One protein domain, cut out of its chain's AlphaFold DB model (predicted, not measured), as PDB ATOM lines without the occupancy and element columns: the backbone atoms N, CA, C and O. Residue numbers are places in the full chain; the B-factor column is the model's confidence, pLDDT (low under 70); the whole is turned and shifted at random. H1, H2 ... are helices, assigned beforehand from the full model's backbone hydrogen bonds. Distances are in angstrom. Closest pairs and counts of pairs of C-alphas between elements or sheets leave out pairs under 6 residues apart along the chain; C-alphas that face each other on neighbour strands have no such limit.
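Overview. This is residues 27 to 77 of the 77 residues of a protein of Zygosaccharomyces rouxii (strain ATCC 2623 / CBS 732 / NBRC 1130 / NCYC 568 / NRRL Y-229) (UniProt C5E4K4). A long helix, H2, and a shorter one, H1, make the two arms of an open, flat U of unequal arms, with the link between them turning the chain round so that H2 folds back past H1 across a wide gap, without the arms meeting. The printed part has 51 residues with two named helices, H1 then H2, and no named strand; the class is all helix. It is only just loose, close to extended, with a radius of gyration of the C-alphas of 14.4 A, and spans 46 by 26 by 10 A.

Along the chain. Find C-alpha 49 at (-37.656, 43.033, 62.800); from there H2, residues 49 to 75, runs 38.4 A to C-alpha 75 at (-6.842, 46.748, 40.200). H1, residues 27 to 41, begins at C-alpha 27, at (-27.901, 40.871, 35.425), and is 21.1 A long.

Arrangement. H2 and H1 are apart, with no C-alpha of the one within 8 A of the other. In both, every O i to N i+4 pair is within hydrogen-bond range. Residues 27 to 41, 45 to 51 and 53 to 77 stand free.

Size, cuts and confidence. The C-alphas of Tyr 45 and Phe 77, the chain's last residue, are the two farthest apart, at 46.2 A. The printed part has no cut, and the link from H1 to H2, 7 residues, is short. Mean pLDDT of the printed part is 71.3; look for values under 70 at residues 27 to 49, 51 and 76 to 77.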
ATOM      1  N   VAL A  27     -28.245  40.572  34.030       64.94
ATOM      2  CA  VAL A  27     -27.901  40.871  35.425       64.94
ATOM      3  C   VAL A  27     -29.129  41.316  36.224       64.94
ATOM      4  O   VAL A  27     -29.364  40.831  37.329       64.94
ATOM      5  N   ALA A  28     -29.968  42.188  35.659       64.81
ATOM      6  CA  ALA A  28     -31.202  42.637  36.302       64.81
ATOM      7  C   ALA A  28     -32.219  41.495  36.443       64.81
ATOM      8  O   ALA A  28     -32.944  41.424  37.436       64.81
ATOM      9  N   GLN A  29     -32.260  40.572  35.479       69.38
ATOM     10  CA  GLN A  29     -33.092  39.376  35.572       69.38
ATOM     11  C   GLN A  29     -32.578  38.415  36.648       69.38
ATOM     12  O   GLN A  29     -33.392  37.874  37.397       69.38
ATOM     13  N   PHE A  30     -31.259  38.243  36.764       68.75
ATOM     14  CA  PHE A  30     -30.643  37.438  37.815       68.75
ATOM     15  C   PHE A  30     -30.940  38.015  39.200       68.75
ATOM     16  O   PHE A  30     -31.506  37.302  40.021       68.75
ATOM     17  N   LEU A  31     -30.689  39.313  39.411       66.75
ATOM     18  CA  LEU A  31     -30.994  40.033  40.656       66.75
ATOM     19  C   LEU A  31     -32.480  39.981  41.010       66.75
ATOM     20  O   LEU A  31     -32.835  39.774  42.166       66.75
ATOM     21  N   ARG A  32     -33.368  40.131  40.022       66.88
ATOM     22  CA  ARG A  32     -34.810  39.988  40.242       66.88
ATOM     23  C   ARG A  32     -35.157  38.562  40.651       66.88
ATOM     24  O   ARG A  32     -35.988  38.376  41.526       66.88
ATOM     25  N   ARG A  33     -34.541  37.548  40.048       66.88
ATOM     26  CA  ARG A  33     -34.825  36.145  40.366       66.88
ATOM     27  C   ARG A  33     -34.309  35.761  41.752       66.88
ATOM     28  O   ARG A  33     -35.039  35.095  42.475       66.88
ATOM     29  N   THR A  34     -33.119  36.215  42.145       66.06
ATOM     30  CA  THR A  34     -32.609  36.051  43.516       66.06
ATOM     31  C   THR A  34     -33.437  36.842  44.518       66.06
ATOM     32  O   THR A  34     -33.792  36.289  45.553       66.06
ATOM     33  N   TYR A  35     -33.829  38.075  44.190       62.62
ATOM     34  CA  TYR A  35     -34.730  38.871  45.022       62.62
ATOM     35  C   TYR A  35     -36.065  38.160  45.236       62.62
ATOM     36  O   TYR A  35     -36.471  37.983  46.372       62.62
ATOM     37  N   TRP A  36     -36.725  37.694  44.173       61.59
ATOM     38  CA  TRP A  36     -38.004  36.991  44.276       61.59
ATOM     39  C   TRP A  36     -37.871  35.629  44.958       61.59
ATOM     40  O   TRP A  36     -38.733  35.297  45.755       61.59
ATOM     41  N   ALA A  37     -36.809  34.858  44.708       64.19
ATOM     42  CA  ALA A  37     -36.574  33.589  45.404       64.19
ATOM     43  C   ALA A  37     -36.390  33.799  46.913       64.19
ATOM     44  O   ALA A  37     -36.928  33.046  47.721       64.19
ATOM     45  N   TYR A  38     -35.683  34.865  47.280       58.03
ATOM     46  CA  TYR A  38     -35.505  35.275  48.662       58.03
ATOM     47  C   TYR A  38     -36.815  35.792  49.276       58.03
ATOM     48  O   TYR A  38     -37.197  35.362  50.355       58.03
ATOM     49  N   TYR A  39     -37.555  36.645  48.567       58.84
ATOM     50  CA  TYR A  39     -38.808  37.237  49.048       58.84
ATOM     51  C   TYR A  39     -39.981  36.242  49.099       58.84
ATOM     52  O   TYR A  39     -40.892  36.417  49.898       58.84
ATOM     53  N   VAL A  40     -39.975  35.202  48.256       60.81
ATOM     54  CA  VAL A  40     -40.996  34.135  48.228       60.81
ATOM     55  C   VAL A  40     -40.798  33.135  49.362       60.81
ATOM     56  O   VAL A  40     -41.781  32.683  49.941       60.81
ATOM     57  N   HIS A  41     -39.552  32.777  49.688       56.78
ATOM     58  CA  HIS A  41     -39.276  31.822  50.767       56.78
ATOM     59  C   HIS A  41     -39.261  32.448  52.155       56.78
ATOM     60  O   HIS A  41     -39.381  31.736  53.151       56.78
ATOM     61  N   LEU A  42     -39.119  33.765  52.226       51.81
ATOM     62  CA  LEU A  42     -39.142  34.488  53.472       51.81
ATOM     63  C   LEU A  42     -40.562  35.025  53.679       51.81
ATOM     64  O   LEU A  42     -40.947  35.965  52.983       51.81
ATOM     65  N   PRO A  43     -41.373  34.461  54.593       54.88
ATOM     66  CA  PRO A  43     -42.663  35.041  54.913       54.88
ATOM     67  C   PRO A  43     -42.387  36.408  55.540       54.88
ATOM     68  O   PRO A  43     -42.156  36.531  56.741       54.88
ATOM     69  N   PHE A  44     -42.407  37.457  54.720       49.75
ATOM     70  CA  PHE A  44     -42.225  38.846  55.152       49.75
ATOM     71  C   PHE A  44     -43.306  39.274  56.163       49.75
ATOM     72  O   PHE A  44     -43.174  40.289  56.836       49.75
ATOM     73  N   TYR A  45     -44.357  38.460  56.297       50.66
ATOM     74  CA  TYR A  45     -45.425  38.578  57.283       50.66
ATOM     75  C   TYR A  45     -45.136  37.895  58.635       50.66
ATOM     76  O   TYR A  45     -45.925  38.069  59.558       50.66
ATOM     77  N   GLY A  46     -44.045  37.131  58.770       53.81
ATOM     78  CA  GLY A  46     -43.723  36.352  59.975       53.81
ATOM     79  C   GLY A  46     -42.350  36.619  60.598       53.81
ATOM     80  O   GLY A  46     -42.107  36.174  61.716       53.81
ATOM     81  N   LEU A  47     -41.453  37.339  59.919       56.47
ATOM     82  CA  LEU A  47     -40.146  37.660  60.493       56.47
ATOM     83  C   LEU A  47     -40.234  38.818  61.471       56.47
ATOM     84  O   LEU A  47     -40.715  39.909  61.149       56.47
ATOM     85  N   THR A  48     -39.682  38.600  62.657       63.41
ATOM     86  CA  THR A  48     -39.438  39.693  63.585       63.41
ATOM     87  C   THR A  48     -38.421  40.666  62.975       63.41
ATOM     88  O   THR A  48     -37.549  40.286  62.192       63.41
ATOM     89  N   LYS A  49     -38.521  41.955  63.328       63.62
ATOM     90  CA  LYS A  49     -37.656  43.033  62.800       63.62
ATOM     91  C   LYS A  49     -36.154  42.715  62.909       63.62
ATOM     92  O   LYS A  49     -35.365  43.218  62.115       63.62
ATOM     93  N   LEU A  50     -35.778  41.889  63.887       70.88
ATOM     94  CA  LEU A  50     -34.404  41.480  64.153       70.88
ATOM     95  C   LEU A  50     -33.869  40.499  63.101       70.88
ATOM     96  O   LEU A  50     -32.753  40.680  62.620       70.88
ATOM     97  N   ASP A  51     -34.666  39.513  62.698       66.69
ATOM     98  CA  ASP A  51     -34.245  38.514  61.711       66.69
ATOM     99  C   ASP A  51     -34.056  39.152  60.330       66.69
ATOM    100  O   ASP A  51     -33.081  38.884  59.627       66.69
ATOM    101  N   ALA A  52     -34.957  40.074  59.969       70.44
ATOM    102  CA  ALA A  52     -34.847  40.859  58.745       70.44
ATOM    103  C   ALA A  52     -33.591  41.748  58.741       70.44
ATOM    104  O   ALA A  52     -32.940  41.878  57.702       70.44
ATOM    105  N   PHE A  53     -33.231  42.325  59.895       74.25
ATOM    106  CA  PHE A  53     -31.996  43.093  60.049       74.25
ATOM    107  C   PHE A  53     -30.773  42.201  59.829       74.25
ATOM    108  O   PHE A  53     -29.987  42.497  58.942       74.25
ATOM    109  N   TRP A  54     -30.659  41.078  60.545       74.44
ATOM    110  CA  TRP A  54     -29.526  40.151  60.421       74.44
ATOM    111  C   TRP A  54     -29.303  39.657  58.998       74.44
ATOM    112  O   TRP A  54     -28.173  39.628  58.506       74.44
ATOM    113  N   LEU A  55     -30.388  39.293  58.324       76.81
ATOM    114  CA  LEU A  55     -30.328  38.791  56.964       76.81
ATOM    115  C   LEU A  55     -29.922  39.907  55.991       76.81
ATOM    116  O   LEU A  55     -29.074  39.694  55.126       76.81
ATOM    117  N   HIS A  56     -30.437  41.125  56.187       78.31
ATOM    118  CA  HIS A  56     -30.006  42.296  55.429       78.31
ATOM    119  C   HIS A  56     -28.509  42.571  55.606       78.31
ATOM    120  O   HIS A  56     -27.799  42.702  54.608       78.31
ATOM    121  N   THR A  57     -28.003  42.596  56.844       79.06
ATOM    122  CA  THR A  57     -26.574  42.814  57.111       79.06
ATOM    123  C   THR A  57     -25.719  41.710  56.496       79.06
ATOM    124  O   THR A  57     -24.667  42.010  55.941       79.06
ATOM    125  N   PHE A  58     -26.177  40.456  56.521       81.38
ATOM    126  CA  PHE A  58     -25.475  39.323  55.915       81.38
ATOM    127  C   PHE A  58     -25.343  39.439  54.387       81.38
ATOM    128  O   PHE A  58     -24.270  39.211  53.828       81.38
ATOM    129  N   PHE A  59     -26.403  39.844  53.683       80.94
ATOM    130  CA  PHE A  59     -26.294  40.092  52.240       80.94
ATOM    131  C   PHE A  59     -25.405  41.292  51.930       80.94
ATOM    132  O   PHE A  59     -24.660  41.275  50.950       80.94
ATOM    133  N   LEU A  60     -25.455  42.321  52.773       84.25
ATOM    134  CA  LEU A  60     -24.655  43.528  52.604       84.25
ATOM    135  C   LEU A  60     -23.160  43.237  52.807       84.25
ATOM    136  O   LEU A  60     -22.337  43.729  52.033       84.25
ATOM    137  N   THR A  61     -22.800  42.377  53.764       84.62
ATOM    138  CA  THR A  61     -21.411  41.932  53.955       84.62
ATOM    139  C   THR A  61     -20.927  41.062  52.803       84.62
ATOM    140  O   THR A  61     -19.832  41.312  52.306       84.62
ATOM    141  N   LEU A  62     -21.727  40.108  52.314       86.25
ATOM    142  CA  LEU A  62     -21.361  39.293  51.147       86.25
ATOM    143  C   LEU A  62     -21.163  40.139  49.884       86.25
ATOM    144  O   LEU A  62     -20.187  39.940  49.163       86.25
ATOM    145  N   MET A  63     -22.049  41.105  49.632       83.81
ATOM    146  CA  MET A  63     -21.914  42.022  48.496       83.81
ATOM    147  C   MET A  63     -20.684  42.919  48.642       83.81
ATOM    148  O   MET A  63     -19.928  43.071  47.686       83.81
ATOM    149  N   SER A  64     -20.438  43.462  49.837       87.44
ATOM    150  CA  SER A  64     -19.245  44.267  50.120       87.44
ATOM    151  C   SER A  64     -17.955  43.461  49.927       87.44
ATOM    152  O   SER A  64     -17.028  43.920  49.258       87.44
ATOM    153  N   LEU A  65     -17.916  42.219  50.422       87.31
ATOM    154  CA  LEU A  65     -16.769  41.324  50.276       87.31
ATOM    155  C   LEU A  65     -16.550  40.912  48.814       87.31
ATOM    156  O   LEU A  65     -15.410  40.854  48.356       87.31
ATOM    157  N   GLY A  66     -17.630  40.677  48.066       87.44
ATOM    158  CA  GLY A  66     -17.584  40.404  46.632       87.44
ATOM    159  C   GLY A  66     -17.034  41.586  45.836       87.44
ATOM    160  O   GLY A  66     -16.120  41.405  45.035       87.44
ATOM    161  N   VAL A  67     -17.519  42.805  46.096       88.06
ATOM    162  CA  VAL A  67     -16.999  44.029  45.463       88.06
ATOM    163  C   VAL A  67     -15.532  44.235  45.821       88.06
ATOM    164  O   VAL A  67     -14.729  44.478  44.928       88.06
ATOM    165  N   PHE A  68     -15.150  44.074  47.089       88.06
ATOM    166  CA  PHE A  68     -13.750  44.166  47.501       88.06
ATOM    167  C   PHE A  68     -12.873  43.123  46.795       88.06
ATOM    168  O   PHE A  68     -11.784  43.448  46.326       88.06
ATOM    169  N   GLY A  69     -13.358  41.885  46.666       86.06
ATOM    170  CA  GLY A  69     -12.675  40.816  45.942       86.06
ATOM    171  C   GLY A  69     -12.479  41.139  44.462       86.06
ATOM    172  O   GLY A  69     -11.369  41.006  43.956       86.06
ATOM    173  N   VAL A  70     -13.525  41.622  43.785       87.56
ATOM    174  CA  VAL A  70     -13.467  42.037  42.373       87.56
ATOM    175  C   VAL A  70     -12.527  43.226  42.191       87.56
ATOM    176  O   VAL A  70     -11.662  43.189  41.325       87.56
ATOM    177  N   VAL A  71     -12.640  44.256  43.031       86.50
ATOM    178  CA  VAL A  71     -11.771  45.442  42.993       86.50
ATOM    179  C   VAL A  71     -10.311  45.046  43.197       86.50
ATOM    180  O   VAL A  71      -9.454  45.446  42.414       86.50
ATOM    181  N   LYS A  72     -10.018  44.211  44.200       84.75
ATOM    182  CA  LYS A  72      -8.666  43.693  44.432       84.75
ATOM    183  C   LYS A  72      -8.169  42.882  43.235       84.75
ATOM    184  O   LYS A  72      -7.027  43.040  42.833       84.75
ATOM    185  N   TYR A  73      -9.004  42.030  42.655       84.25
ATOM    186  CA  TYR A  73      -8.594  41.199  41.527       84.25
ATOM    187  C   TYR A  73      -8.373  42.006  40.236       84.25
ATOM    188  O   TYR A  73      -7.493  41.671  39.456       84.25
ATOM    189  N   CYS A  74      -9.140  43.076  40.012       80.81
ATOM    190  CA  CYS A  74      -9.060  43.884  38.793       80.81
ATOM    191  C   CYS A  74      -8.048  45.040  38.853       80.81
ATOM    192  O   CYS A  74      -7.590  45.467  37.800       80.81
ATOM    193  N   ILE A  75      -7.744  45.586  40.039       78.12
ATOM    194  CA  ILE A  75      -6.842  46.748  40.200       78.12
ATOM    195  C   ILE A  75      -5.442  46.332  40.676       78.12
ATOM    196  O   ILE A  75      -4.476  47.050  40.448       78.12
ATOM    197  N   LEU A  76      -5.333  45.194  41.366       61.38
ATOM    198  CA  LEU A  76      -4.094  44.703  41.984       61.38
ATOM    199  C   LEU A  76      -3.484  43.508  41.228       61.38
ATOM    200  O   LEU A  76      -2.670  42.778  41.796       61.38
ATOM    201  N   PHE A  77      -3.886  43.327  39.967       52.31
ATOM    202  CA  PHE A  77      -3.151  42.567  38.956       52.31
ATOM    203  C   PHE A  77      -2.259  43.535  38.175       52.31
ATOM    204  O   PHE A  77      -1.082  43.189  37.941       52.31
TER     205      PHE A  77